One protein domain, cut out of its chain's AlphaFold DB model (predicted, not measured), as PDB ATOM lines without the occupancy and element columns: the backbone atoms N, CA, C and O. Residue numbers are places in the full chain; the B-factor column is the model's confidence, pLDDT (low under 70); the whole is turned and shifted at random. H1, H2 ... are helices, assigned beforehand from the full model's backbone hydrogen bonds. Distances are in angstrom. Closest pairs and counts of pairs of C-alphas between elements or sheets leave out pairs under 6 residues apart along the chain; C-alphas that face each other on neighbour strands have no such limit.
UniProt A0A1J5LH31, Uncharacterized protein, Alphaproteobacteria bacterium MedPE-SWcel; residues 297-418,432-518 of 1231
ATOM      1  N   VAL A 297     143.488 234.839 232.803       84.38
ATOM      2  CA  VAL A 297     142.706 234.187 233.865       84.38
ATOM      3  C   VAL A 297     143.037 234.774 235.225       84.38
ATOM      4  O   VAL A 297     142.118 235.051 235.994       84.38
ATOM      5  N   ALA A 298     144.318 235.035 235.497       83.12
ATOM      6  CA  ALA A 298     144.728 235.739 236.709       83.12
ATOM      7  C   ALA A 298     144.170 237.173 236.722       83.12
ATOM      8  O   ALA A 298     143.618 237.605 237.729       83.12
ATOM      9  N   GLY A 299     144.190 237.873 235.579       82.75
ATOM     10  CA  GLY A 299     143.587 239.207 235.452       82.75
ATOM     11  C   GLY A 299     142.078 239.229 235.704       82.75
ATOM     12  O   GLY A 299     141.567 240.146 236.353       82.75
ATOM     13  N   ARG A 300     141.356 238.194 235.259       85.69
ATOM     14  CA  ARG A 300     139.939 238.017 235.600       85.69
ATOM     15  C   ARG A 300     139.737 237.749 237.088       85.69
ATOM     16  O   ARG A 300     138.814 238.311 237.669       85.69
ATOM     17  N   GLU A 301     140.570 236.913 237.696       84.50
ATOM     18  CA  GLU A 301     140.457 236.575 239.114       84.50
ATOM     19  C   GLU A 301     140.721 237.796 240.013       84.50
ATOM     20  O   GLU A 301     139.947 238.016 240.938       84.50
ATOM     21  N   VAL A 302     141.691 238.664 239.690       82.25
ATOM     22  CA  VAL A 302     141.892 239.952 240.397       82.25
ATOM     23  C   VAL A 302     140.633 240.824 240.340       82.25
ATOM     24  O   VAL A 302     140.164 241.320 241.365       82.25
ATOM     25  N   ALA A 303     140.044 240.985 239.150       81.31
ATOM     26  CA  ALA A 303     138.815 241.762 238.983       81.31
ATOM     27  C   ALA A 303     137.631 241.146 239.752       81.31
ATOM     28  O   ALA A 303     136.808 241.868 240.317       81.31
ATOM     29  N   ARG A 304     137.562 239.811 239.797       85.44
ATOM     30  CA  ARG A 304     136.560 239.059 240.553       85.44
ATOM     31  C   ARG A 304     136.707 239.285 242.054       85.44
ATOM     32  O   ARG A 304     135.701 239.544 242.702       85.44
ATOM     33  N   GLN A 305     137.921 239.252 242.600       80.00
ATOM     34  CA  GLN A 305     138.145 239.468 244.033       80.00
ATOM     35  C   GLN A 305     137.705 240.855 244.496       80.00
ATOM     36  O   GLN A 305     136.926 240.956 245.441       80.00
ATOM     37  N   ALA A 306     138.081 241.901 243.755       78.31
ATOM     38  CA  ALA A 306     137.659 243.268 244.059       78.31
ATOM     39  C   ALA A 306     136.123 243.419 244.072       78.31
ATOM     40  O   ALA A 306     135.555 244.095 244.928       78.31
ATOM     41  N   GLN A 307     135.430 242.753 243.143       79.00
ATOM     42  CA  GLN A 307     133.964 242.743 243.094       79.00
ATOM     43  C   GLN A 307     133.337 241.906 244.215       79.00
ATOM     44  O   GLN A 307     132.260 242.242 244.709       79.00
ATOM     45  N   MET A 308     133.993 240.826 244.639       81.25
ATOM     46  CA  MET A 308     133.547 240.019 245.770       81.25
ATOM     47  C   MET A 308     133.696 240.746 247.103       81.25
ATOM     48  O   MET A 308     132.856 240.544 247.971       81.25
ATOM     49  N   ASP A 309     134.736 241.556 247.297       75.44
ATOM     50  CA  ASP A 309     134.862 242.427 248.475       75.44
ATOM     51  C   ASP A 309     133.689 243.409 248.534       75.44
ATOM     52  O   ASP A 309     132.913 243.377 249.486       75.44
ATOM     53  N   GLU A 310     133.441 244.135 247.441       78.19
ATOM     54  CA  GLU A 310     132.309 245.065 247.346       78.19
ATOM     55  C   GLU A 310     130.946 244.368 247.545       78.19
ATOM     56  O   GLU A 310     130.014 244.939 248.115       78.19
ATOM     57  N   THR A 311     130.802 243.132 247.058       77.75
ATOM     58  CA  THR A 311     129.558 242.360 247.194       77.75
ATOM     59  C   THR A 311     129.371 241.827 248.612       77.75
ATOM     60  O   THR A 311     128.251 241.867 249.112       77.75
ATOM     61  N   VAL A 312     130.430 241.344 249.270       77.62
ATOM     62  CA  VAL A 312     130.366 240.859 250.660       77.62
ATOM     63  C   VAL A 312     130.002 241.995 251.613       77.62
ATOM     64  O   VAL A 312     129.134 241.790 252.457       77.62
ATOM     65  N   ASP A 313     130.561 243.192 251.419       75.44
ATOM     66  CA  ASP A 313     130.215 244.368 252.229       75.44
ATOM     67  C   ASP A 313     128.734 244.747 252.063       75.44
ATOM     68  O   ASP A 313     128.026 244.963 253.042       75.44
ATOM     69  N   LYS A 314     128.219 244.747 250.824       75.38
ATOM     70  CA  LYS A 314     126.787 244.995 250.555       75.38
ATOM     71  C   LYS A 314     125.879 243.926 251.160       75.38
ATOM     72  O   LYS A 314     124.805 244.248 251.663       75.38
ATOM     73  N   LEU A 315     126.280 242.655 251.082       77.25
ATOM     74  CA  LEU A 315     125.529 241.555 251.686       77.25
ATOM     75  C   LEU A 315     125.490 241.701 253.210       77.25
ATOM     76  O   LEU A 315     124.418 241.521 253.780       77.25
ATOM     77  N   GLN A 316     126.600 242.098 253.842       75.19
ATOM     78  CA  GLN A 316     126.654 242.355 255.282       75.19
ATOM     79  C   GLN A 316     125.693 243.476 255.690       75.19
ATOM     80  O   GLN A 316     124.863 243.267 256.570       75.19
ATOM     81  N   THR A 317     125.723 244.620 255.000       77.06
ATOM     82  CA  THR A 317     124.785 245.725 255.266       77.06
ATOM     83  C   THR A 317     123.325 245.279 255.119       77.06
ATOM     84  O   THR A 317     122.479 245.614 255.950       77.06
ATOM     85  N   GLY A 318     123.019 244.462 254.103       72.00
ATOM     86  CA  GLY A 318     121.684 243.890 253.910       72.00
ATOM     87  C   GLY A 318     121.266 242.919 255.023       72.00
ATOM     88  O   GLY A 318     120.115 242.944 255.464       72.00
ATOM     89  N   ILE A 319     122.188 242.086 255.507       75.56
ATOM     90  CA  ILE A 319     121.973 241.170 256.636       75.56
ATOM     91  C   ILE A 319     121.709 241.953 257.928       75.56
ATOM     92  O   ILE A 319     120.786 241.602 258.674       75.56
ATOM     93  N   ASP A 320     122.458 243.027 258.175       77.69
ATOM     94  CA  ASP A 320     122.288 243.890 259.347       77.69
ATOM     95  C   ASP A 320     120.922 244.594 259.305       77.69
ATOM     96  O   ASP A 320     120.150 244.515 260.263       77.69
ATOM     97  N   ALA A 321     120.539 245.157 258.154       77.81
ATOM     98  CA  ALA A 321     119.233 245.791 257.967       77.81
ATOM     99  C   ALA A 321     118.055 244.811 258.149       77.81
ATOM    100  O   ALA A 321     117.032 245.157 258.751       77.81
ATOM    101  N   LEU A 322     118.177 243.571 257.658       75.56
ATOM    102  CA  LEU A 322     117.170 242.531 257.900       75.56
ATOM    103  C   LEU A 322     117.137 242.111 259.374       75.56
ATOM    104  O   LEU A 322     116.057 241.840 259.892       75.56
ATOM    105  N   THR A 323     118.275 242.106 260.068       78.56
ATOM    106  CA  THR A 323     118.356 241.813 261.510       78.56
ATOM    107  C   THR A 323     117.650 242.886 262.345       78.56
ATOM    108  O   THR A 323     116.859 242.558 263.238       78.56
ATOM    109  N   ASP A 324     117.822 244.160 262.000       78.75
ATOM    110  CA  ASP A 324     117.076 245.267 262.611       78.75
ATOM    111  C   ASP A 324     115.567 245.146 262.339       78.75
ATOM    112  O   ASP A 324     114.732 245.366 263.225       78.75
ATOM    113  N   LYS A 325     115.193 244.725 261.124       75.50
ATOM    114  CA  LYS A 325     113.790 244.511 260.750       75.50
ATOM    115  C   LYS A 325     113.162 243.326 261.486       75.50
ATOM    116  O   LYS A 325     112.026 243.456 261.938       75.50
ATOM    117  N   ILE A 326     113.883 242.216 261.652       79.69
ATOM    118  CA  ILE A 326     113.475 241.065 262.481       79.69
ATOM    119  C   ILE A 326     113.198 241.541 263.906       79.69
ATOM    120  O   ILE A 326     112.126 241.269 264.443       79.69
ATOM    121  N   THR A 327     114.106 242.329 264.486       78.00
ATOM    122  CA  THR A 327     113.947 242.891 265.837       78.00
ATOM    123  C   THR A 327     112.688 243.762 265.938       78.00
ATOM    124  O   THR A 327     111.893 243.622 266.867       78.00
ATOM    125  N   SER A 328     112.450 244.618 264.941       80.62
ATOM    126  CA  SER A 328     111.267 245.486 264.868       80.62
ATOM    127  C   SER A 328     109.951 244.711 264.701       80.62
ATOM    128  O   SER A 328     108.971 244.987 265.398       80.62
ATOM    129  N   VAL A 329     109.904 243.720 263.801       73.12
ATOM    130  CA  VAL A 329     108.710 242.891 263.557       73.12
ATOM    131  C   VAL A 329     108.414 241.993 264.754       73.12
ATOM    132  O   VAL A 329     107.248 241.870 265.120       73.12
ATOM    133  N   THR A 330     109.441 241.457 265.415       75.19
ATOM    134  CA  THR A 330     109.299 240.691 266.664       75.19
ATOM    135  C   THR A 330     108.693 241.561 267.764       75.19
ATOM    136  O   THR A 330     107.668 241.198 268.334       75.19
ATOM    137  N   GLY A 331     109.204 242.782 267.967       73.12
ATOM    138  CA  GLY A 331     108.617 243.720 268.930       73.12
ATOM    139  C   GLY A 331     107.159 244.097 268.619       73.12
ATOM    140  O   GLY A 331     106.352 244.276 269.529       73.12
ATOM    141  N   ARG A 332     106.783 244.180 267.334       75.31
ATOM    142  CA  ARG A 332     105.386 244.396 266.905       75.31
ATOM    143  C   ARG A 332     104.513 243.154 267.098       75.31
ATOM    144  O   ARG A 332     103.334 243.307 267.398       75.31
ATOM    145  N   LEU A 333     105.069 241.956 266.911       65.25
ATOM    146  CA  LEU A 333     104.383 240.680 267.121       65.25
ATOM    147  C   LEU A 333     104.040 240.489 268.603       65.25
ATOM    148  O   LEU A 333     102.901 240.144 268.920       65.25
ATOM    149  N   ASP A 334     104.988 240.792 269.491       63.94
ATOM    150  CA  ASP A 334     104.807 240.723 270.944       63.94
ATOM    151  C   ASP A 334     103.751 241.721 271.443       63.94
ATOM    152  O   ASP A 334     102.970 241.410 272.343       63.94
ATOM    153  N   ALA A 335     103.685 242.902 270.819       67.38
ATOM    154  CA  ALA A 335     102.729 243.958 271.148       67.38
ATOM    155  C   ALA A 335     101.342 243.800 270.489       67.38
ATOM    156  O   ALA A 335     100.438 244.578 270.790       67.38
ATOM    157  N   ALA A 336     101.156 242.846 269.571       66.12
ATOM    158  CA  ALA A 336      99.885 242.660 268.873       66.12
ATOM    159  C   ALA A 336      98.897 241.843 269.722       66.12
ATOM    160  O   ALA A 336      99.233 240.753 270.177       66.12
ATOM    161  N   ASP A 337      97.652 242.307 269.862       48.91
ATOM    162  CA  ASP A 337      96.601 241.612 270.635       48.91
ATOM    163  C   ASP A 337      95.653 240.761 269.759       48.91
ATOM    164  O   ASP A 337      94.913 239.910 270.254       48.91
ATOM    165  N   GLY A 338      95.663 240.956 268.433       50.62
ATOM    166  CA  GLY A 338      94.745 240.295 267.498       50.62
ATOM    167  C   GLY A 338      95.340 239.077 266.779       50.62
ATOM    168  O   GLY A 338      96.404 239.167 266.174       50.62
ATOM    169  N   PHE A 339      94.606 237.955 266.731       38.34
ATOM    170  CA  PHE A 339      95.042 236.702 266.077       38.34
ATOM    171  C   PHE A 339      95.482 236.884 264.611       38.34
ATOM    172  O   PHE A 339      96.532 236.389 264.214       38.34
ATOM    173  N   LYS A 340      94.719 237.636 263.804       49.09
ATOM    174  CA  LYS A 340      95.052 237.882 262.386       49.09
ATOM    175  C   LYS A 340      96.278 238.776 262.206       49.09
ATOM    176  O   LYS A 340      97.027 238.607 261.249       49.09
ATOM    177  N   GLU A 341      96.471 239.735 263.106       51.66
ATOM    178  CA  GLU A 341      97.629 240.625 263.070       51.66
ATOM    179  C   GLU A 341      98.898 239.882 263.488       51.66
ATOM    180  O   GLU A 341      99.906 239.982 262.792       51.66
ATOM    181  N   ARG A 342      98.809 239.043 264.529       54.47
ATOM    182  CA  ARG A 342      99.877 238.114 264.913       54.47
ATOM    183  C   ARG A 342     100.228 237.143 263.793       54.47
ATOM    184  O   ARG A 342     101.402 236.974 263.497       54.47
ATOM    185  N   GLN A 343      99.233 236.549 263.130       53.69
ATOM    186  CA  GLN A 343      99.475 235.647 262.001       53.69
ATOM    187  C   GLN A 343     100.210 236.360 260.856       53.69
ATOM    188  O   GLN A 343     101.216 235.852 260.369       53.69
ATOM    189  N   ARG A 344      99.766 237.564 260.474       71.94
ATOM    190  CA  ARG A 344     100.420 238.361 259.427       71.94
ATOM    191  C   ARG A 344     101.858 238.738 259.795       71.94
ATOM    192  O   ARG A 344     102.738 238.643 258.951       71.94
ATOM    193  N   LEU A 345     102.092 239.177 261.034       60.03
ATOM    194  CA  LEU A 345     103.427 239.551 261.513       60.03
ATOM    195  C   LEU A 345     104.356 238.334 261.621       60.03
ATOM    196  O   LEU A 345     105.534 238.455 261.316       60.03
ATOM    197  N   ALA A 346     103.832 237.158 261.978       60.81
ATOM    198  CA  ALA A 346     104.592 235.910 261.987       60.81
ATOM    199  C   ALA A 346     104.948 235.429 260.567       60.81
ATOM    200  O   ALA A 346     106.048 234.931 260.339       60.81
ATOM    201  N   GLU A 347     104.045 235.595 259.596       65.56
ATOM    202  CA  GLU A 347     104.333 235.334 258.179       65.56
ATOM    203  C   GLU A 347     105.371 236.323 257.625       65.56
ATOM    204  O   GLU A 347     106.298 235.913 256.925       65.56
ATOM    205  N   GLU A 348     105.261 237.607 257.986       73.69
ATOM    206  CA  GLU A 348     106.249 238.640 257.653       73.69
ATOM    207  C   GLU A 348     107.623 238.312 258.262       73.69
ATOM    208  O   GLU A 348     108.631 238.397 257.563       73.69
ATOM    209  N   LEU A 349     107.665 237.861 259.520       71.31
ATOM    210  CA  LEU A 349     108.890 237.449 260.206       71.31
ATOM    211  C   LEU A 349     109.571 236.273 259.494       71.31
ATOM    212  O   LEU A 349     110.735 236.395 259.117       71.31
ATOM    213  N   ARG A 350     108.832 235.192 259.202       67.75
ATOM    214  CA  ARG A 350     109.371 234.027 258.472       67.75
ATOM    215  C   ARG A 350     109.918 234.400 257.098       67.75
ATOM    216  O   ARG A 350     110.933 233.859 256.667       67.75
ATOM    217  N   ALA A 351     109.250 235.312 256.392       69.81
ATOM    218  CA  ALA A 351     109.711 235.771 255.086       69.81
ATOM    219  C   ALA A 351     111.032 236.555 255.187       69.81
ATOM    220  O   ALA A 351     111.920 236.368 254.354       69.81
ATOM    221  N   ILE A 352     111.179 237.403 256.211       66.81
ATOM    222  CA  ILE A 352     112.398 238.187 256.459       66.81
ATOM    223  C   ILE A 352     113.549 237.275 256.917       66.81
ATOM    224  O   ILE A 352     114.673 237.435 256.443       66.81
ATOM    225  N   GLU A 353     113.282 236.284 257.771       70.69
ATOM    226  CA  GLU A 353     114.269 235.285 258.207       70.69
ATOM    227  C   GLU A 353     114.777 234.435 257.037       70.69
ATOM    228  O   GLU A 353     115.986 234.260 256.879       70.69
ATOM    229  N   ALA A 354     113.880 233.989 256.150       66.62
ATOM    230  CA  ALA A 354     114.261 233.267 254.937       66.62
ATOM    231  C   ALA A 354     115.111 234.131 253.986       66.62
ATOM    232  O   ALA A 354     116.067 233.638 253.384       66.62
ATOM    233  N   GLN A 355     114.801 235.429 253.867       71.31
ATOM    234  CA  GLN A 355     115.624 236.368 253.099       71.31
ATOM    235  C   GLN A 355     117.014 236.545 253.714       71.31
ATOM    236  O   GLN A 355     118.003 236.484 252.984       71.31
ATOM    237  N   LYS A 356     117.105 236.704 255.041       83.00
ATOM    238  CA  LYS A 356     118.387 236.803 255.751       83.00
ATOM    239  C   LYS A 356     119.227 235.547 255.532       83.00
ATOM    240  O   LYS A 356     120.382 235.670 255.140       83.00
ATOM    241  N   ALA A 357     118.642 234.360 255.698       71.25
ATOM    242  CA  ALA A 357     119.331 233.090 255.471       71.25
ATOM    243  C   ALA A 357     119.860 232.963 254.031       71.25
ATOM    244  O   ALA A 357     120.988 232.520 253.824       71.25
ATOM    245  N   GLY A 358     119.087 233.411 253.034       71.44
ATOM    246  CA  GLY A 358     119.527 233.435 251.636       71.44
ATOM    247  C   GLY A 358     120.704 234.385 251.375       71.44
ATOM    248  O   GLY A 358     121.624 234.028 250.636       71.44
ATOM    249  N   LEU A 359     120.708 235.576 251.990       77.88
ATOM    250  CA  LEU A 359     121.832 236.520 251.886       77.88
ATOM    251  C   LEU A 359     123.078 236.008 252.618       77.88
ATOM    252  O   LEU A 359     124.171 236.087 252.059       77.88
ATOM    253  N   GLN A 360     122.904 235.428 253.808       76.12
ATOM    254  CA  GLN A 360     123.976 234.825 254.603       76.12
ATOM    255  C   GLN A 360     124.646 233.686 253.830       76.12
ATOM    256  O   GLN A 360     125.847 233.716 253.593       76.12
ATOM    257  N   GLN A 361     123.853 232.756 253.287       75.94
ATOM    258  CA  GLN A 361     124.364 231.650 252.476       75.94
ATOM    259  C   GLN A 361     125.174 232.149 251.272       75.94
ATOM    260  O   GLN A 361     126.187 231.556 250.897       75.94
ATOM    261  N   ARG A 362     124.729 233.240 250.637       76.69
ATOM    262  CA  ARG A 362     125.456 233.844 249.521       76.69
ATOM    263  C   ARG A 362     126.764 234.488 249.976       76.69
ATOM    264  O   ARG A 362     127.755 234.381 249.256       76.69
ATOM    265  N   GLN A 363     126.769 235.146 251.129       77.31
ATOM    266  CA  GLN A 363     127.963 235.731 251.730       77.31
ATOM    267  C   GLN A 363     128.993 234.641 252.060       77.31
ATOM    268  O   GLN A 363     130.138 234.745 251.622       77.31
ATOM    269  N   ASP A 364     128.558 233.555 252.697       72.12
ATOM    270  CA  ASP A 364     129.404 232.420 253.080       72.12
ATOM    271  C   ASP A 364     130.029 231.738 251.853       72.12
ATOM    272  O   ASP A 364     131.216 231.424 251.845       72.12
ATOM    273  N   GLN A 365     129.276 231.583 250.756       73.94
ATOM    274  CA  GLN A 365     129.817 231.074 249.484       73.94
ATOM    275  C   GLN A 365     130.937 231.955 248.922       73.94
ATOM    276  O   GLN A 365     131.910 231.446 248.360       73.94
ATOM    277  N   LEU A 366     130.786 233.280 249.015       78.44
ATOM    278  CA  LEU A 366     131.795 234.218 248.532       78.44
ATOM    279  C   LEU A 366     133.022 234.217 249.447       78.44
ATOM    280  O   LEU A 366     134.142 234.263 248.946       78.44
ATOM    281  N   ILE A 367     132.837 234.114 250.762       71.56
ATOM    282  CA  ILE A 367     133.936 233.994 251.726       71.56
ATOM    283  C   ILE A 367     134.714 232.692 251.485       71.56
ATOM    284  O   ILE A 367     135.918 232.750 251.238       71.56
ATOM    285  N   ALA A 368     134.029 231.550 251.381       69.12
ATOM    286  CA  ALA A 368     134.655 230.260 251.076       69.12
ATOM    287  C   ALA A 368     135.398 230.270 249.725       69.12
ATOM    288  O   ALA A 368     136.465 229.671 249.569       69.12
ATOM    289  N   TYR A 369     134.873 230.984 248.721       78.56
ATOM    290  CA  TYR A 369     135.597 231.176 247.465       78.56
ATOM    291  C   TYR A 369     136.864 232.031 247.659       78.56
ATOM    292  O   TYR A 369     137.892 231.720 247.057       78.56
ATOM    293  N   LYS A 370     136.850 233.078 248.497       73.12
ATOM    294  CA  LYS A 370     138.062 233.864 248.816       73.12
ATOM    295  C   LYS A 370     139.115 233.020 249.532       73.12
ATOM    296  O   LYS A 370     140.295 233.139 249.212       73.12
ATOM    297  N   GLU A 371     138.705 232.118 250.413       67.00
ATOM    298  CA  GLU A 371     139.616 231.221 251.136       67.00
ATOM    299  C   GLU A 371     140.360 230.253 250.200       67.00
ATOM    300  O   GLU A 371     141.526 229.942 250.425       67.00
ATOM    301  N   GLN A 372     139.751 229.858 249.077       70.56
ATOM    302  CA  GLN A 372     140.374 228.988 248.063       70.56
ATOM    303  C   GLN A 372     141.290 229.725 247.059       70.56
ATOM    304  O   GLN A 372     141.662 229.158 246.029       70.56
ATOM    305  N   THR A 373     141.633 230.998 247.293       72.50
ATOM    306  CA  THR A 373     142.432 231.804 246.344       72.50
ATOM    307  C   THR A 373     143.792 231.184 246.047       72.50
ATOM    308  O   THR A 373     144.203 231.129 244.888       72.50
ATOM    309  N   ALA A 374     144.474 230.692 247.078       63.00
ATOM    310  CA  ALA A 374     145.829 230.180 246.943       63.00
ATOM    311  C   ALA A 374     145.877 228.916 246.058       63.00
ATOM    312  O   ALA A 374     146.671 228.847 245.123       63.00
ATOM    313  N   ASP A 375     144.927 227.990 246.240       69.75
ATOM    314  CA  ASP A 375     144.791 226.790 245.402       69.75
ATOM    315  C   ASP A 375     144.538 227.127 243.925       69.75
ATOM    316  O   ASP A 375     144.972 226.408 243.017       69.75
ATOM    317  N   ARG A 376     143.816 228.223 243.653       78.25
ATOM    318  CA  ARG A 376     143.559 228.679 242.281       78.25
ATOM    319  C   ARG A 376     144.810 229.255 241.633       78.25
ATOM    320  O   ARG A 376     145.035 228.967 240.458       78.25
ATOM    321  N   ILE A 377     145.622 230.011 242.373       75.19
ATOM    322  CA  ILE A 377     146.923 230.501 241.892       75.19
ATOM    323  C   ILE A 377     147.827 229.324 241.536       75.19
ATOM    324  O   ILE A 377     148.301 229.256 240.401       75.19
ATOM    325  N   ASP A 378     147.965 228.352 242.442       72.38
ATOM    326  CA  ASP A 378     148.795 227.161 242.227       72.38
ATOM    327  C   ASP A 378     148.334 226.395 240.965       72.38
ATOM    328  O   ASP A 378     149.135 225.890 240.169       72.38
ATOM    329  N   ARG A 379     147.016 226.366 240.715       77.00
ATOM    330  CA  ARG A 379     146.429 225.759 239.514       77.00
ATOM    331  C   ARG A 379     146.715 226.570 238.239       77.00
ATOM    332  O   ARG A 379     147.007 225.961 237.209       77.00
ATOM    333  N   ILE A 380     146.659 227.904 238.283       79.19
ATOM    334  CA  ILE A 380     147.004 228.789 237.151       79.19
ATOM    335  C   ILE A 380     148.483 228.612 236.777       79.19
ATOM    336  O   ILE A 380     148.806 228.350 235.614       79.19
ATOM    337  N   GLU A 381     149.377 228.672 237.762       77.69
ATOM    338  CA  GLU A 381     150.822 228.533 237.554       77.69
ATOM    339  C   GLU A 381     151.207 227.130 237.075       77.69
ATOM    340  O   GLU A 381     151.978 226.989 236.123       77.69
ATOM    341  N   GLY A 382     150.614 226.081 237.653       77.00
ATOM    342  CA  GLY A 382     150.847 224.701 237.225       77.00
ATOM    343  C   GLY A 382     150.443 224.448 235.767       77.00
ATOM    344  O   GLY A 382     151.083 223.662 235.062       77.00
ATOM    345  N   ILE A 383     149.407 225.132 235.277       78.56
ATOM    346  CA  ILE A 383     148.946 225.022 233.887       78.56
ATOM    347  C   ILE A 383     149.848 225.823 232.942       78.56
ATOM    348  O   ILE A 383     150.193 225.320 231.866       78.56
ATOM    349  N   ALA A 384     150.299 227.008 233.358       76.81
ATOM    350  CA  ALA A 384     151.299 227.781 232.625       76.81
ATOM    351  C   ALA A 384     152.624 227.004 232.486       76.81
ATOM    352  O   ALA A 384     153.181 226.925 231.389       76.81
ATOM    353  N   ALA A 385     153.080 226.345 233.556       77.25
ATOM    354  CA  ALA A 385     154.283 225.514 233.551       77.25
ATOM    355  C   ALA A 385     154.166 224.308 232.603       77.25
ATOM    356  O   ALA A 385     155.097 224.031 231.844       77.25
ATOM    357  N   LYS A 386     153.011 223.622 232.577       77.31
ATOM    358  CA  LYS A 386     152.744 222.520 231.628       77.31
ATOM    359  C   LYS A 386     152.803 222.991 230.173       77.31
ATOM    360  O   LYS A 386     153.436 222.335 229.349       77.31
ATOM    361  N   GLY A 387     152.190 224.136 229.863       76.38
ATOM    362  CA  GLY A 387     152.254 224.734 228.526       76.38
ATOM    363  C   GLY A 387     153.677 225.137 228.127       76.38
ATOM    364  O   GLY A 387     154.122 224.812 227.029       76.38
ATOM    365  N   ALA A 388     154.421 225.771 229.037       75.88
ATOM    366  CA  ALA A 388     155.804 226.189 228.808       75.88
ATOM    367  C   ALA A 388     156.761 225.002 228.599       75.88
ATOM    368  O   ALA A 388     157.607 225.060 227.708       75.88
ATOM    369  N   ALA A 389     156.612 223.915 229.364       72.56
ATOM    370  CA  ALA A 389     157.420 222.704 229.211       72.56
ATOM    371  C   ALA A 389     157.224 222.058 227.829       72.56
ATOM    372  O   ALA A 389     158.199 221.724 227.156       72.56
ATOM    373  N   VAL A 390     155.973 221.943 227.369       73.00
ATOM    374  CA  VAL A 390     155.658 221.422 226.028       73.00
ATOM    375  C   VAL A 390     156.159 222.372 224.940       73.00
ATOM    376  O   VAL A 390     156.758 221.923 223.965       73.00
ATOM    377  N   ASN A 391     155.986 223.684 225.112       72.44
ATOM    378  CA  ASN A 391     156.459 224.678 224.150       72.44
ATOM    379  C   ASN A 391     157.991 224.667 224.011       72.44
ATOM    380  O   ASN A 391     158.497 224.669 222.895       72.44
ATOM    381  N   LEU A 392     158.745 224.564 225.113       67.38
ATOM    382  CA  LEU A 392     160.210 224.436 225.088       67.38
ATOM    383  C   LEU A 392     160.674 223.182 224.333       67.38
ATOM    384  O   LEU A 392     161.621 223.252 223.550       67.38
ATOM    385  N   LEU A 393     159.991 222.051 224.532       65.50
ATOM    386  CA  LEU A 393     160.293 220.797 223.836       65.50
ATOM    387  C   LEU A 393     159.964 220.876 222.337       65.50
ATOM    388  O   LEU A 393     160.726 220.376 221.511       65.50
ATOM    389  N   MET A 394     158.867 221.543 221.973       64.50
ATOM    390  CA  MET A 394     158.411 221.655 220.583       64.50
ATOM    391  C   MET A 394     159.074 222.816 219.819       64.50
ATOM    392  O   MET A 394     159.156 222.772 218.593       64.50
ATOM    393  N   ALA A 395     159.601 223.838 220.500       62.28
ATOM    394  CA  ALA A 395     160.330 224.956 219.890       62.28
ATOM    395  C   ALA A 395     161.641 224.509 219.229       62.28
ATOM    396  O   ALA A 395     162.014 225.055 218.190       62.28
ATOM    397  N   ALA A 396     162.272 223.448 219.743       57.69
ATOM    398  CA  ALA A 396     163.448 222.823 219.138       57.69
ATOM    399  C   ALA A 396     163.214 222.343 217.684       57.69
ATOM    400  O   ALA A 396     164.170 222.196 216.925       57.69
ATOM    401  N   ILE A 397     161.955 222.149 217.269       56.66
ATOM    402  CA  ILE A 397     161.538 221.751 215.910       56.66
ATOM    403  C   ILE A 397     161.612 222.929 214.925       56.66
ATOM    404  O   ILE A 397     161.907 222.746 213.744       56.66
ATOM    405  N   ARG A 398     161.360 224.155 215.400       51.34
ATOM    406  CA  ARG A 398     161.262 225.364 214.565       51.34
ATOM    407  C   ARG A 398     162.627 225.871 214.084       51.34
ATOM    408  O   ARG A 398     162.700 226.453 213.006       51.34
ATOM    409  N   ASP A 399     163.692 225.583 214.831       54.16
ATOM    410  CA  ASP A 399     165.072 225.987 214.513       54.16
ATOM    411  C   ASP A 399     165.814 224.986 213.597       54.16
ATOM    412  O   ASP A 399     167.006 225.140 213.328       54.16
ATOM    413  N   GLY A 400     165.122 223.954 213.092       55.19
ATOM    414  CA  GLY A 400     165.634 223.038 212.061       55.19
ATOM    415  C   GLY A 400     166.734 222.067 212.513       55.19
ATOM    416  O   GLY A 400     167.432 221.515 211.664       55.19
ATOM    417  N   SER A 401     166.917 221.867 213.822       53.59
ATOM    418  CA  SER A 401     167.994 221.021 214.368       53.59
ATOM    419  C   SER A 401     167.653 219.518 214.531       53.59
ATOM    420  O   SER A 401     168.589 218.722 214.473       53.59
ATOM    421  N   PRO A 402     166.380 219.085 214.678       59.72
ATOM    422  CA  PRO A 402     165.974 217.669 214.595       59.72
ATOM    423  C   PRO A 402     164.976 217.365 213.454       59.72
ATOM    424  O   PRO A 402     164.212 218.234 213.031       59.72
ATOM    425  N   THR A 403     164.922 216.111 212.981       69.12
ATOM    426  CA  THR A 403     163.796 215.642 212.142       69.12
ATOM    427  C   THR A 403     162.501 215.556 212.981       69.12
ATOM    428  O   THR A 403     162.590 215.452 214.206       69.12
ATOM    429  N   PRO A 404     161.287 215.571 212.379       68.88
ATOM    430  CA  PRO A 404     160.018 215.378 213.110       68.88
ATOM    431  C   PRO A 404     160.027 214.152 214.040       68.88
ATOM    432  O   PRO A 404     159.451 214.164 215.126       68.88
ATOM    433  N   GLU A 405     160.762 213.124 213.618       71.38
ATOM    434  CA  GLU A 405     161.048 211.905 214.361       71.38
ATOM    435  C   GLU A 405     161.852 212.142 215.640       71.38
ATOM    436  O   GLU A 405     161.449 211.728 216.723       71.38
ATOM    437  N   ASP A 406     162.992 212.822 215.522       72.88
ATOM    438  CA  ASP A 406     163.905 213.069 216.638       72.88
ATOM    439  C   ASP A 406     163.234 213.956 217.692       72.88
ATOM    440  O   ASP A 406     163.419 213.769 218.894       72.88
ATOM    441  N   ALA A 407     162.394 214.887 217.238       69.75
ATOM    442  CA  ALA A 407     161.584 215.727 218.101       69.75
ATOM    443  C   ALA A 407     160.500 214.943 218.850       69.75
ATOM    444  O   ALA A 407     160.304 215.148 220.049       69.75
ATOM    445  N   PHE A 408     159.829 214.011 218.168       76.25
ATOM    446  CA  PHE A 408     158.887 213.095 218.806       76.25
ATOM    447  C   PHE A 408     159.584 212.192 219.830       76.25
ATOM    448  O   PHE A 408     159.075 212.014 220.933       76.25
ATOM    449  N   GLN A 409     160.778 211.681 219.519       76.81
ATOM    450  CA  GLN A 409     161.560 210.857 220.443       76.81
ATOM    451  C   GLN A 409     162.037 211.644 221.670       76.81
ATOM    452  O   GLN A 409     161.961 211.130 222.785       76.81
ATOM    453  N   ALA A 410     162.470 212.897 221.508       73.44
ATOM    454  CA  ALA A 410     162.814 213.770 222.633       73.44
ATOM    455  C   ALA A 410     161.590 214.071 223.519       73.44
ATOM    456  O   ALA A 410     161.675 214.001 224.749       73.44
ATOM    457  N   TYR A 411     160.434 214.330 222.902       76.25
ATOM    458  CA  TYR A 411     159.164 214.507 223.602       76.25
ATOM    459  C   TYR A 411     158.744 213.231 224.357       76.25
ATOM    460  O   TYR A 411     158.423 213.296 225.543       76.25
ATOM    461  N   LEU A 412     158.848 212.053 223.738       76.88
ATOM    462  CA  LEU A 412     158.554 210.764 224.371       76.88
ATOM    463  C   LEU A 412     159.512 210.466 225.539       76.88
ATOM    464  O   LEU A 412     159.088 209.985 226.587       76.88
ATOM    465  N   GLN A 413     160.799 210.800 225.407       76.81
ATOM    466  CA  GLN A 413     161.791 210.645 226.477       76.81
ATOM    467  C   GLN A 413     161.572 211.606 227.654       76.81
ATOM    468  O   GLN A 413     161.998 211.294 228.766       76.81
ATOM    469  N   SER A 414     160.886 212.733 227.439       70.12
ATOM    470  CA  SER A 414     160.499 213.654 228.516       70.12
ATOM    471  C   SER A 414     159.370 213.106 229.400       70.12
ATOM    472  O   SER A 414     159.208 213.550 230.537       70.12
ATOM    473  N   LYS A 415     158.616 212.107 228.917       72.00
ATOM    474  CA  LYS A 415     157.529 211.477 229.670       72.00
ATOM    475  C   LYS A 415     158.040 210.453 230.700       72.00
ATOM    476  O   LYS A 415     159.112 209.858 230.501       72.00
ATOM    477  N   PRO A 416     157.272 210.199 231.781       71.06
ATOM    478  CA  PRO A 416     157.551 209.106 232.711       71.06
ATOM    479  C   PRO A 416     157.511 207.742 231.991       71.06
ATOM    480  O   PRO A 416     156.867 207.611 230.954       71.06
ATOM    481  N   VAL A 417     158.268 206.753 232.485       72.19
ATOM    482  CA  VAL A 417     158.616 205.506 231.753       72.19
ATOM    483  C   VAL A 417     157.393 204.690 231.313       72.19
ATOM    484  O   VAL A 417     157.392 204.124 230.224       72.19
ATOM    485  N   ASP A 418     156.357 204.660 232.138       64.75
ATOM    486  CA  ASP A 418     155.049 204.038 231.908       64.75
ATOM    487  C   ASP A 418     154.231 204.731 230.803       64.75
ATOM    488  O   ASP A 418     153.526 204.063 230.053       64.75
ATOM    489  N   SER A 432     146.195 201.802 202.978       58.69
ATOM    490  CA  SER A 432     147.022 202.730 203.770       58.69
ATOM    491  C   SER A 432     146.792 204.202 203.397       58.69
ATOM    492  O   SER A 432     147.081 205.099 204.183       58.69
ATOM    493  N   SER A 433     146.263 204.461 202.198       61.00
ATOM    494  CA  SER A 433     145.829 205.778 201.727       61.00
ATOM    495  C   SER A 433     144.578 206.293 202.443       61.00
ATOM    496  O   SER A 433     144.552 207.461 202.811       61.00
ATOM    497  N   ARG A 434     143.579 205.440 202.702       66.75
ATOM    498  CA  ARG A 434     142.338 205.843 203.382       66.75
ATOM    499  C   ARG A 434     142.581 206.155 204.857       66.75
ATOM    500  O   ARG A 434     142.109 207.166 205.357       66.75
ATOM    501  N   TYR A 435     143.386 205.332 205.526       70.00
ATOM    502  CA  TYR A 435     143.778 205.580 206.914       70.00
ATOM    503  C   TYR A 435     144.614 206.867 207.059       70.00
ATOM    504  O   TYR A 435     144.396 207.655 207.974       70.00
ATOM    505  N   LYS A 436     145.512 207.141 206.097       68.25
ATOM    506  CA  LYS A 436     146.259 208.406 206.025       68.25
ATOM    507  C   LYS A 436     145.340 209.624 205.897       68.25
ATOM    508  O   LYS A 436     145.584 210.626 206.566       68.25
ATOM    509  N   GLU A 437     144.340 209.558 205.019       74.94
ATOM    510  CA  GLU A 437     143.363 210.640 204.836       74.94
ATOM    511  C   GLU A 437     142.558 210.880 206.120       74.94
ATOM    512  O   GLU A 437     142.469 212.022 206.560       74.94
ATOM    513  N   GLU A 438     142.095 209.817 206.787       79.19
ATOM    514  CA  GLU A 438     141.342 209.914 208.047       79.19
ATOM    515  C   GLU A 438     142.165 210.542 209.193       79.19
ATOM    516  O   GLU A 438     141.648 211.379 209.937       79.19
ATOM    517  N   VAL A 439     143.452 210.196 209.339       79.19
ATOM    518  CA  VAL A 439     144.333 210.784 210.373       79.19
ATOM    519  C   VAL A 439     144.624 212.262 210.087       79.19
ATOM    520  O   VAL A 439     144.572 213.090 210.999       79.19
ATOM    521  N   LEU A 440     144.906 212.624 208.830       81.50
ATOM    522  CA  LEU A 440     145.163 214.020 208.453       81.50
ATOM    523  C   LEU A 440     143.909 214.896 208.606       81.50
ATOM    524  O   LEU A 440     144.017 215.999 209.137       81.50
ATOM    525  N   GLU A 441     142.732 214.388 208.227       84.12
ATOM    526  CA  GLU A 441     141.448 215.085 208.384       84.12
ATOM    527  C   GLU A 441     141.116 215.351 209.862       84.12
ATOM    528  O   GLU A 441     140.682 216.451 210.219       84.12
ATOM    529  N   ARG A 442     141.388 214.390 210.758       83.75
ATOM    530  CA  ARG A 442     141.242 214.589 212.212       83.75
ATOM    531  C   ARG A 442     142.189 215.660 212.744       83.75
ATOM    532  O   ARG A 442     141.757 216.524 213.497       83.75
ATOM    533  N   LEU A 443     143.455 215.654 212.321       86.75
ATOM    534  CA  LEU A 443     144.436 216.674 212.714       86.75
ATOM    535  C   LEU A 443     144.057 218.075 212.198       86.75
ATOM    536  O   LEU A 443     144.265 219.066 212.899       86.75
ATOM    537  N   ASP A 444     143.498 218.181 210.989       87.12
ATOM    538  CA  ASP A 444     142.941 219.434 210.461       87.12
ATOM    539  C   ASP A 444     141.730 219.906 211.275       87.12
ATOM    540  O   ASP A 444     141.633 221.090 211.611       87.12
ATOM    541  N   THR A 445     140.852 218.977 211.655       88.38
ATOM    542  CA  THR A 445     139.674 219.253 212.488       88.38
ATOM    543  C   THR A 445     140.067 219.732 213.887       88.38
ATOM    544  O   THR A 445     139.519 220.726 214.371       88.38
ATOM    545  N   ASP A 446     141.047 219.086 214.522       88.75
ATOM    546  CA  ASP A 446     141.544 219.461 215.850       88.75
ATOM    547  C   ASP A 446     142.206 220.855 215.808       88.75
ATOM    548  O   ASP A 446     141.916 221.706 216.649       88.75
ATOM    549  N   LEU A 447     143.002 221.163 214.772       88.50
ATOM    550  CA  LEU A 447     143.599 222.496 214.590       88.50
ATOM    551  C   LEU A 447     142.548 223.594 214.370       88.50
ATOM    552  O   LEU A 447     142.653 224.681 214.950       88.50
ATOM    553  N   ALA A 448     141.532 223.324 213.548       86.81
ATOM    554  CA  ALA A 448     140.413 224.241 213.344       86.81
ATOM    555  C   ALA A 448     139.634 224.463 214.652       86.81
ATOM    556  O   ALA A 448     139.246 225.592 214.960       86.81
ATOM    557  N   THR A 449     139.474 223.407 215.457       89.06
ATOM    558  CA  THR A 449     138.831 223.465 216.775       89.06
ATOM    559  C   THR A 449     139.624 224.336 217.746       89.06
ATOM    560  O   THR A 449     139.041 225.225 218.365       89.06
ATOM    561  N   TYR A 450     140.948 224.171 217.833       92.56
ATOM    562  CA  TYR A 450     141.798 225.006 218.693       92.56
ATOM    563  C   TYR A 450     141.806 226.470 218.248       92.56
ATOM    564  O   TYR A 450     141.684 227.368 219.080       92.56
ATOM    565  N   THR A 451     141.878 226.723 216.939       88.31
ATOM    566  CA  THR A 451     141.838 228.087 216.384       88.31
ATOM    567  C   THR A 451     140.533 228.778 216.766       88.31
ATOM    568  O   THR A 451     140.551 229.854 217.364       88.31
ATOM    569  N   LYS A 452     139.398 228.105 216.545       87.31
ATOM    570  CA  LYS A 452     138.080 228.603 216.947       87.31
ATOM    571  C   LYS A 452     137.978 228.807 218.462       87.31
ATOM    572  O   LYS A 452     137.420 229.808 218.905       87.31
ATOM    573  N   ALA A 453     138.534 227.901 219.267       86.88
ATOM    574  CA  ALA A 453     138.556 228.022 220.725       86.88
ATOM    575  C   ALA A 453     139.368 229.243 221.206       86.88
ATOM    576  O   ALA A 453     139.018 229.850 222.217       86.88
ATOM    577  N   SER A 454     140.407 229.649 220.469       87.12
ATOM    578  CA  SER A 454     141.192 230.853 220.778       87.12
ATOM    579  C   SER A 454     140.450 232.168 220.514       87.12
ATOM    580  O   SER A 454     140.814 233.197 221.072       87.12
ATOM    581  N   GLU A 455     139.408 232.130 219.680       87.12
ATOM    582  CA  GLU A 455     138.572 233.280 219.309       87.12
ATOM    583  C   GLU A 455     137.246 233.300 220.083       87.12
ATOM    584  O   GLU A 455     136.586 234.333 220.196       87.12
ATOM    585  N   THR A 456     136.841 232.150 220.625       83.31
ATOM    586  CA  THR A 456     135.563 231.985 221.316       83.31
ATOM    587  C   THR A 456     135.697 232.427 222.772       83.31
ATOM    588  O   THR A 456     136.417 231.812 223.561       83.31
ATOM    589  N   VAL A 457     134.989 233.503 223.120       82.50
ATOM    590  CA  VAL A 457     134.870 234.020 224.491       82.50
ATOM    591  C   VAL A 457     134.048 233.055 225.346       82.50
ATOM    592  O   VAL A 457     133.067 232.493 224.865       82.50
ATOM    593  N   VAL A 458     134.420 232.908 226.623       77.50
ATOM    594  CA  VAL A 458     133.737 232.059 227.615       77.50
ATOM    595  C   VAL A 458     132.916 232.930 228.580       77.50
ATOM    596  O   VAL A 458     133.402 233.293 229.663       77.50
ATOM    597  N   PRO A 459     131.680 233.322 228.208       66.06
ATOM    598  CA  PRO A 459     130.822 234.138 229.065       66.06
ATOM    599  C   PRO A 459     130.300 233.354 230.275       66.06
ATOM    600  O   PRO A 459     130.132 233.929 231.342       66.06
ATOM    601  N   GLU A 460     130.114 232.039 230.138       64.12
ATOM    602  CA  GLU A 460     129.657 231.132 231.206       64.12
ATOM    603  C   GLU A 460     130.635 231.018 232.387       64.12
ATOM    604  O   GLU A 460     130.256 230.597 233.474       64.12
ATOM    605  N   ALA A 461     131.889 231.430 232.198       61.41
ATOM    606  CA  ALA A 461     132.906 231.466 233.244       61.41
ATOM    607  C   ALA A 461     132.940 232.794 234.032       61.41
ATOM    608  O   ALA A 461     133.861 233.000 234.827       61.41
ATOM    609  N   ARG A 462     132.001 233.721 233.783       71.69
ATOM    610  CA  ARG A 462     131.899 235.007 234.493       71.69
ATOM    611  C   ARG A 462     130.984 234.867 235.708       71.69
ATOM    612  O   ARG A 462     129.845 234.434 235.562       71.69
ATOM    613  N   MET A 463     131.454 235.280 236.886       71.06
ATOM    614  CA  MET A 463     130.594 235.412 238.071       71.06
ATOM    615  C   MET A 463     129.970 236.808 238.153       71.06
ATOM    616  O   MET A 463     128.824 236.947 238.581       71.06
ATOM    617  N   PHE A 464     130.696 237.828 237.688       76.88
ATOM    618  CA  PHE A 464     130.254 239.217 237.629       76.88
ATOM    619  C   PHE A 464     130.331 239.785 236.202       76.88
ATOM    620  O   PHE A 464     131.245 239.501 235.423       76.88
ATOM    621  N   LEU A 465     129.372 240.652 235.863       70.00
ATOM    622  CA  LEU A 465     129.268 241.332 234.559       70.00
ATOM    623  C   LEU A 465     130.367 242.380 234.304       70.00
ATOM    624  O   LEU A 465     130.455 242.923 233.203       70.00
ATOM    625  N   SER A 466     131.189 242.683 235.304       70.69
ATOM    626  CA  SER A 466     132.344 243.585 235.231       70.69
ATOM    627  C   SER A 466     133.666 242.845 234.992       70.69
ATOM    628  O   SER A 466     134.679 243.484 234.719       70.69
ATOM    629  N   GLU A 467     133.668 241.507 235.039       76.25
ATOM    630  CA  GLU A 467     134.864 240.697 234.785       76.25
ATOM    631  C   GLU A 467     135.342 240.832 233.327       76.25
ATOM    632  O   GLU A 467     134.500 240.844 232.427       76.25
ATOM    633  N   PRO A 468     136.659 240.878 233.055       80.00
ATOM    634  CA  PRO A 468     137.189 240.936 231.693       80.00
ATOM    635  C   PRO A 468     136.892 239.648 230.915       80.00
ATOM    636  O   PRO A 468     136.878 238.554 231.484       80.00
ATOM    637  N   ASP A 469     136.674 239.751 229.603       80.81
ATOM    638  CA  ASP A 469     136.435 238.594 228.735       80.81
ATOM    639  C   ASP A 469     137.716 237.761 228.534       80.81
ATOM    640  O   ASP A 469     138.801 238.299 228.322       80.81
ATOM    641  N   ILE A 470     137.581 236.433 228.600       85.06
ATOM    642  CA  ILE A 470     138.648 235.460 228.330       85.06
ATOM    643  C   ILE A 470     138.147 234.454 227.296       85.06
ATOM    644  O   ILE A 470     136.951 234.155 227.233       85.06
ATOM    645  N   THR A 471     139.066 233.913 226.510       86.19
ATOM    646  CA  THR A 471     138.812 232.877 225.502       86.19
ATOM    647  C   THR A 471     139.095 231.479 226.065       86.19
ATOM    648  O   THR A 471     139.756 231.346 227.102       86.19
ATOM    649  N   HIS A 472     138.611 230.418 225.404       82.62
ATOM    650  CA  HIS A 472     138.825 229.036 225.878       82.62
ATOM    651  C   HIS A 472     140.315 228.675 225.973       82.62
ATOM    652  O   HIS A 472     140.723 227.995 226.911       82.62
ATOM    653  N   ILE A 473     141.130 229.176 225.041       87.06
ATOM    654  CA  ILE A 473     142.597 229.140 225.102       87.06
ATOM    655  C   ILE A 473     143.167 230.501 224.685       87.06
ATOM    656  O   ILE A 473     142.548 231.215 223.897       87.06
ATOM    657  N   ASN A 474     144.331 230.886 225.211       86.44
ATOM    658  CA  ASN A 474     145.020 232.110 224.782       86.44
ATOM    659  C   ASN A 474     145.914 231.853 223.544       86.44
ATOM    660  O   ASN A 474     146.068 230.714 223.097       86.44
ATOM    661  N   GLN A 475     146.499 232.910 222.976       85.31
ATOM    662  CA  GLN A 475     147.310 232.810 221.752       85.31
ATOM    663  C   GLN A 475     148.598 231.989 221.941       85.31
ATOM    664  O   GLN A 475     148.978 231.234 221.047       85.31
ATOM    665  N   ASP A 476     149.230 232.051 223.115       83.12
ATOM    666  CA  ASP A 476     150.439 231.270 223.413       83.12
ATOM    667  C   ASP A 476     150.134 229.765 223.553       83.12
ATOM    668  O   ASP A 476     150.882 228.900 223.083       83.12
ATOM    669  N   GLN A 477     148.982 229.437 224.143       87.50
ATOM    670  CA  GLN A 477     148.452 228.076 224.221       87.50
ATOM    671  C   GLN A 477     148.073 227.549 222.831       87.50
ATOM    672  O   GLN A 477     148.421 226.415 222.498       87.50
ATOM    673  N   LEU A 478     147.430 228.373 221.990       88.75
ATOM    674  CA  LEU A 478     147.142 228.029 220.594       88.75
ATOM    675  C   LEU A 478     148.428 227.743 219.815       88.75
ATOM    676  O   LEU A 478     148.482 226.755 219.081       88.75
ATOM    677  N   ALA A 479     149.461 228.573 219.971       85.50
ATOM    678  CA  ALA A 479     150.745 228.372 219.307       85.50
ATOM    679  C   ALA A 479     151.369 227.022 219.701       85.50
ATOM    680  O   ALA A 479     151.810 226.268 218.831       85.50
ATOM    681  N   THR A 480     151.307 226.675 220.990       86.12
ATOM    682  CA  THR A 480     151.802 225.393 221.518       86.12
ATOM    683  C   THR A 480     151.038 224.203 220.921       86.12
ATOM    684  O   THR A 480     151.653 223.280 220.383       86.12
ATOM    685  N   LEU A 481     149.698 224.240 220.927       89.38
ATOM    686  CA  LEU A 481     148.859 223.182 220.341       89.38
ATOM    687  C   LEU A 481     149.042 223.072 218.819       89.38
ATOM    688  O   LEU A 481     149.114 221.971 218.275       89.38
ATOM    689  N   THR A 482     149.188 224.202 218.127       88.50
ATOM    690  CA  THR A 482     149.441 224.249 216.679       88.50
ATOM    691  C   THR A 482     150.769 223.586 216.328       88.50
ATOM    692  O   THR A 482     150.851 222.843 215.347       88.50
ATOM    693  N   MET A 483     151.809 223.808 217.135       84.19
ATOM    694  CA  MET A 483     153.111 223.163 216.947       84.19
ATOM    695  C   MET A 483     153.032 221.648 217.148       84.19
ATOM    696  O   MET A 483     153.622 220.908 216.359       84.19
ATOM    697  N   MET A 484     152.251 221.178 218.127       86.44
ATOM    698  CA  MET A 484     151.981 219.747 218.292       86.44
ATOM    699  C   MET A 484     151.295 219.162 217.058       86.44
ATOM    700  O   MET A 484     151.831 218.257 216.419       86.44
ATOM    701  N   ILE A 485     150.171 219.734 216.634       89.38
ATOM    702  CA  ILE A 485     149.430 219.219 215.478       89.38
ATOM    703  C   ILE A 485     150.254 219.281 214.182       89.38
ATOM    704  O   ILE A 485     150.196 218.363 213.365       89.38
ATOM    705  N   THR A 486     151.080 220.314 214.000       86.44
ATOM    706  CA  THR A 486     151.976 220.422 212.836       86.44
ATOM    707  C   THR A 486     153.024 219.308 212.829       86.44
ATOM    708  O   THR A 486     153.282 218.725 211.774       86.44
ATOM    709  N   ASN A 487     153.585 218.952 213.991       83.94
ATOM    710  CA  ASN A 487     154.518 217.829 214.082       83.94
ATOM    711  C   ASN A 487     153.817 216.481 213.823       83.94
ATOM    712  O   ASN A 487     154.324 215.655 213.066       83.94
ATOM    713  N   ALA A 488     152.605 216.287 214.356       86.12
ATOM    714  CA  ALA A 488     151.798 215.095 214.085       86.12
ATOM    715  C   ALA A 488     151.497 214.930 212.583       86.12
ATOM    716  O   ALA A 488     151.633 213.836 212.034       86.12
ATOM    717  N   LYS A 489     151.178 216.023 211.875       86.00
ATOM    718  CA  LYS A 489     150.983 216.013 210.413       86.00
ATOM    719  C   LYS A 489     152.255 215.627 209.656       86.00
ATOM    720  O   LYS A 489     152.178 214.905 208.657       86.00
ATOM    721  N   ALA A 490     153.421 216.082 210.118       83.38
ATOM    722  CA  ALA A 490     154.706 215.715 209.528       83.38
ATOM    723  C   ALA A 490     155.005 214.211 209.701       83.38
ATOM    724  O   ALA A 490     155.389 213.560 208.727       83.38
ATOM    725  N   LEU A 491     154.740 213.643 210.884       82.81
ATOM    726  CA  LEU A 491     154.873 212.203 211.162       82.81
ATOM    727  C   LEU A 491     153.897 211.358 210.325       82.81
ATOM    728  O   LEU A 491     154.312 210.408 209.659       82.81
ATOM    729  N   ALA A 492     152.626 211.766 210.237       82.50
ATOM    730  CA  ALA A 492     151.629 211.105 209.391       82.50
ATOM    731  C   ALA A 492     152.008 211.148 207.895       82.50
ATOM    732  O   ALA A 492     151.783 210.194 207.146       82.50
ATOM    733  N   THR A 493     152.639 212.237 207.440       80.62
ATOM    734  CA  THR A 493     153.142 212.356 206.059       80.62
ATOM    735  C   THR A 493     154.343 211.438 205.802       80.62
ATOM    736  O   THR A 493     154.478 210.927 204.690       80.62
ATOM    737  N   ALA A 494     155.161 211.177 206.829       79.19
ATOM    738  CA  ALA A 494     156.278 210.232 206.807       79.19
ATOM    739  C   ALA A 494     155.859 208.753 206.976       79.19
ATOM    740  O   ALA A 494     156.717 207.873 206.933       79.19
ATOM    741  N   GLY A 495     154.559 208.465 207.123       72.56
ATOM    742  CA  GLY A 495     154.021 207.105 207.258       72.56
ATOM    743  C   GLY A 495     153.997 206.564 208.691       72.56
ATOM    744  O   GLY A 495     153.852 205.358 208.871       72.56
ATOM    745  N   LYS A 496     154.146 207.441 209.692       81.38
ATOM    746  CA  LYS A 496     154.199 207.129 211.127       81.38
ATOM    747  C   LYS A 496     152.928 207.567 211.832       81.38
ATOM    748  O   LYS A 496     152.840 208.651 212.409       81.38
ATOM    749  N   TYR A 497     151.892 206.762 211.631       79.75
ATOM    750  CA  TYR A 497     150.526 207.092 212.022       79.75
ATOM    751  C   TYR A 497     150.274 206.902 213.520       79.75
ATOM    752  O   TYR A 497     149.572 207.718 214.110       79.75
ATOM    753  N   ASP A 498     150.893 205.894 214.136       78.00
ATOM    754  CA  ASP A 498     150.753 205.613 215.569       78.00
ATOM    755  C   ASP A 498     151.373 206.746 216.407       78.00
ATOM    756  O   ASP A 498     150.779 207.251 217.361       78.00
ATOM    757  N   GLU A 499     152.543 207.234 215.985       80.44
ATOM    758  CA  GLU A 499     153.229 208.376 216.588       80.44
ATOM    759  C   GLU A 499     152.426 209.679 216.431       80.44
ATOM    760  O   GLU A 499     152.354 210.495 217.356       80.44
ATOM    761  N   ALA A 500     151.779 209.868 215.276       81.44
ATOM    762  CA  ALA A 500     150.923 211.023 215.017       81.44
ATOM    763  C   ALA A 500     149.643 211.018 215.879       81.44
ATOM    764  O   ALA A 500     149.266 212.065 216.411       81.44
ATOM    765  N   GLU A 501     148.991 209.864 216.056       82.12
ATOM    766  CA  GLU A 501     147.788 209.718 216.896       82.12
ATOM    767  C   GLU A 501     148.092 209.878 218.395       82.12
ATOM    768  O   GLU A 501     147.319 210.518 219.117       82.12
ATOM    769  N   MET A 502     149.245 209.399 218.871       83.12
ATOM    770  CA  MET A 502     149.669 209.634 220.257       83.12
ATOM    771  C   MET A 502     149.841 211.135 220.532       83.12
ATOM    772  O   MET A 502     149.329 211.661 221.522       83.12
ATOM    773  N   LEU A 503     150.511 211.852 219.623       84.81
ATOM    774  CA  LEU A 503     150.749 213.285 219.783       84.81
ATOM    775  C   LEU A 503     149.455 214.111 219.650       84.81
ATOM    776  O   LEU A 503     149.306 215.134 220.320       84.81
ATOM    777  N   ARG A 504     148.490 213.647 218.843       87.06
ATOM    778  CA  ARG A 504     147.126 214.200 218.780       87.06
ATOM    779  C   ARG A 504     146.378 214.022 220.101       87.06
ATOM    780  O   ARG A 504     145.784 214.976 220.597       87.06
ATOM    781  N   THR A 505     146.439 212.827 220.685       84.75
ATOM    782  CA  THR A 505     145.793 212.501 221.968       84.75
ATOM    783  C   THR A 505     146.353 213.356 223.104       84.75
ATOM    784  O   THR A 505     145.596 213.904 223.906       84.75
ATOM    785  N   ASP A 506     147.669 213.559 223.126       84.38
ATOM    786  CA  ASP A 506     148.315 214.455 224.085       84.38
ATOM    787  C   ASP A 506     147.922 215.923 223.887       84.38
ATOM    788  O   ASP A 506     147.676 216.632 224.863       84.38
ATOM    789  N   ALA A 507     147.843 216.386 222.634       87.75
ATOM    790  CA  ALA A 507     147.394 217.741 222.325       87.75
ATOM    791  C   ALA A 507     145.944 217.963 222.789       87.75
ATOM    792  O   ALA A 507     145.641 219.005 223.368       87.75
ATOM    793  N   LEU A 508     145.071 216.965 222.616       86.94
ATOM    794  CA  LEU A 508     143.697 216.997 223.120       86.94
ATOM    795  C   LEU A 508     143.646 217.024 224.653       86.94
ATOM    796  O   LEU A 508     142.917 217.830 225.229       86.94
ATOM    797  N   ALA A 509     144.445 216.200 225.335       84.56
ATOM    798  CA  ALA A 509     144.523 216.204 226.797       84.56
ATOM    799  C   ALA A 509     145.022 217.556 227.346       84.56
ATOM    800  O   ALA A 509     144.496 218.077 228.339       84.56
ATOM    801  N   LEU A 510     146.005 218.164 226.674       86.50
ATOM    802  CA  LEU A 510     146.512 219.489 227.015       86.50
ATOM    803  C   LEU A 510     145.466 220.583 226.749       86.50
ATOM    804  O   LEU A 510     145.269 221.450 227.599       86.50
ATOM    805  N   TYR A 511     144.734 220.503 225.633       89.06
ATOM    806  CA  TYR A 511     143.603 221.387 225.336       89.06
ATOM    807  C   TYR A 511     142.516 221.310 226.415       89.06
ATOM    808  O   TYR A 511     142.088 222.346 226.922       89.06
ATOM    809  N   HIS A 512     142.118 220.105 226.836       84.94
ATOM    810  CA  HIS A 512     141.153 219.935 227.926       84.94
ATOM    811  C   HIS A 512     141.668 220.517 229.248       84.94
ATOM    812  O   HIS A 512     140.897 221.126 229.990       84.94
ATOM    813  N   THR A 513     142.972 220.408 229.516       83.81
ATOM    814  CA  THR A 513     143.609 221.030 230.687       83.81
ATOM    815  C   THR A 513     143.554 222.561 230.613       83.81
ATOM    816  O   THR A 513     143.226 223.213 231.606       83.81
ATOM    817  N   PHE A 514     143.820 223.155 229.443       86.50
ATOM    818  CA  PHE A 514     143.698 224.602 229.238       86.50
ATOM    819  C   PHE A 514     142.249 225.082 229.355       86.50
ATOM    820  O   PHE A 514     142.002 226.066 230.050       86.50
ATOM    821  N   ALA A 515     141.291 224.369 228.763       81.25
ATOM    822  CA  ALA A 515     139.875 224.714 228.839       81.25
ATOM    823  C   ALA A 515     139.340 224.640 230.283       81.25
ATOM    824  O   ALA A 515     138.688 225.573 230.746       81.25
ATOM    825  N   ALA A 516     139.686 223.590 231.037       76.12
ATOM    826  CA  ALA A 516     139.267 223.434 232.433       76.12
ATOM    827  C   ALA A 516     139.798 224.555 233.347       76.12
ATOM    828  O   ALA A 516     139.131 224.931 234.307       76.12
ATOM    829  N   SER A 517     140.959 225.142 233.023       76.31
ATOM    830  CA  SER A 517     141.547 226.264 233.777       76.31
ATOM    831  C   SER A 517     140.712 227.546 233.755       76.31
ATOM    832  O   SER A 517     140.945 228.446 234.556       76.31
ATOM    833  N   ARG A 518     139.764 227.656 232.815       78.69
ATOM    834  CA  ARG A 518     138.938 228.854 232.633       78.69
ATOM    835  C   ARG A 518     137.712 228.866 233.546       78.69
ATOM    836  O   ARG A 518     137.098 229.918 233.697       78.69
TER     837      ARG A 518
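What this domain is: This is residues 297 to 418 and 432 to 518 of the 1231 residues of an uncharacterized protein of Alphaproteobacteria bacterium MedPE-SWcel (UniProt A0A1J5LH31). A long helical hairpin, H1 and H2, reaches away from a bundle of four helices, H3, H5, H6 and H7, and short H4 packs on H3 and H6. The bundle is up and down, each helix running against the one before it in the chain. The printed part has 209 residues with seven named helices, H1 to H7 in order, and no named strand; it is all helix and extended, with a radius of gyration of the C-alphas of 27.9 A, a rod spanning 93 by 34 by 33 A.

How they stand to each other: Begin with the longest helix, H1, residues 297 to 334; it forms a hairpin with H2, residues 339 to 371, at a shallow tilt of 22 degrees, closest at the C-alphas of Leu 333 and Arg 342, 5.6 A. H2 and H3, residues 373 to 395, meet only through their link. Look next at H6, residues 475 to 493, which touches H3 at a steep tilt of 39 degrees, the closest C-alphas being Asn 391 and Thr 480, 5.4 A. H6 forms hairpins with H5, residues 432 to 455, at 6 degrees (C-alphas of Leu 443 and Ile 485, 6.2 A), and with H7, residues 497 to 516, at 14 degrees (C-alphas of Ala 488 and Ala 500, 4.3 A). H4, residues 404 to 414, touches H6, closest at the C-alphas of Pro 404 and Asn 487, 6.1 A. In the seven helices every O i to N i+4 pair is within hydrogen-bond range.

Where its parts are: Find C-alpha 297 at (142.706, 234.187, 233.865); H1 runs 53.4 A from there. H2 spans 47.3 A, and H7 ends at C-alpha 516, (139.267, 223.434, 232.433).

The domain as a whole: The farthest C-alphas, Asp 337 and Ser 401, are 93.2 A apart. Residues 419 to 431 are not printed, a gap of 29.3 A between C-alphas 418 and 432. The link H5 to H6 is long. Confidence is under 70 in 44 residues, among them 392 to 404.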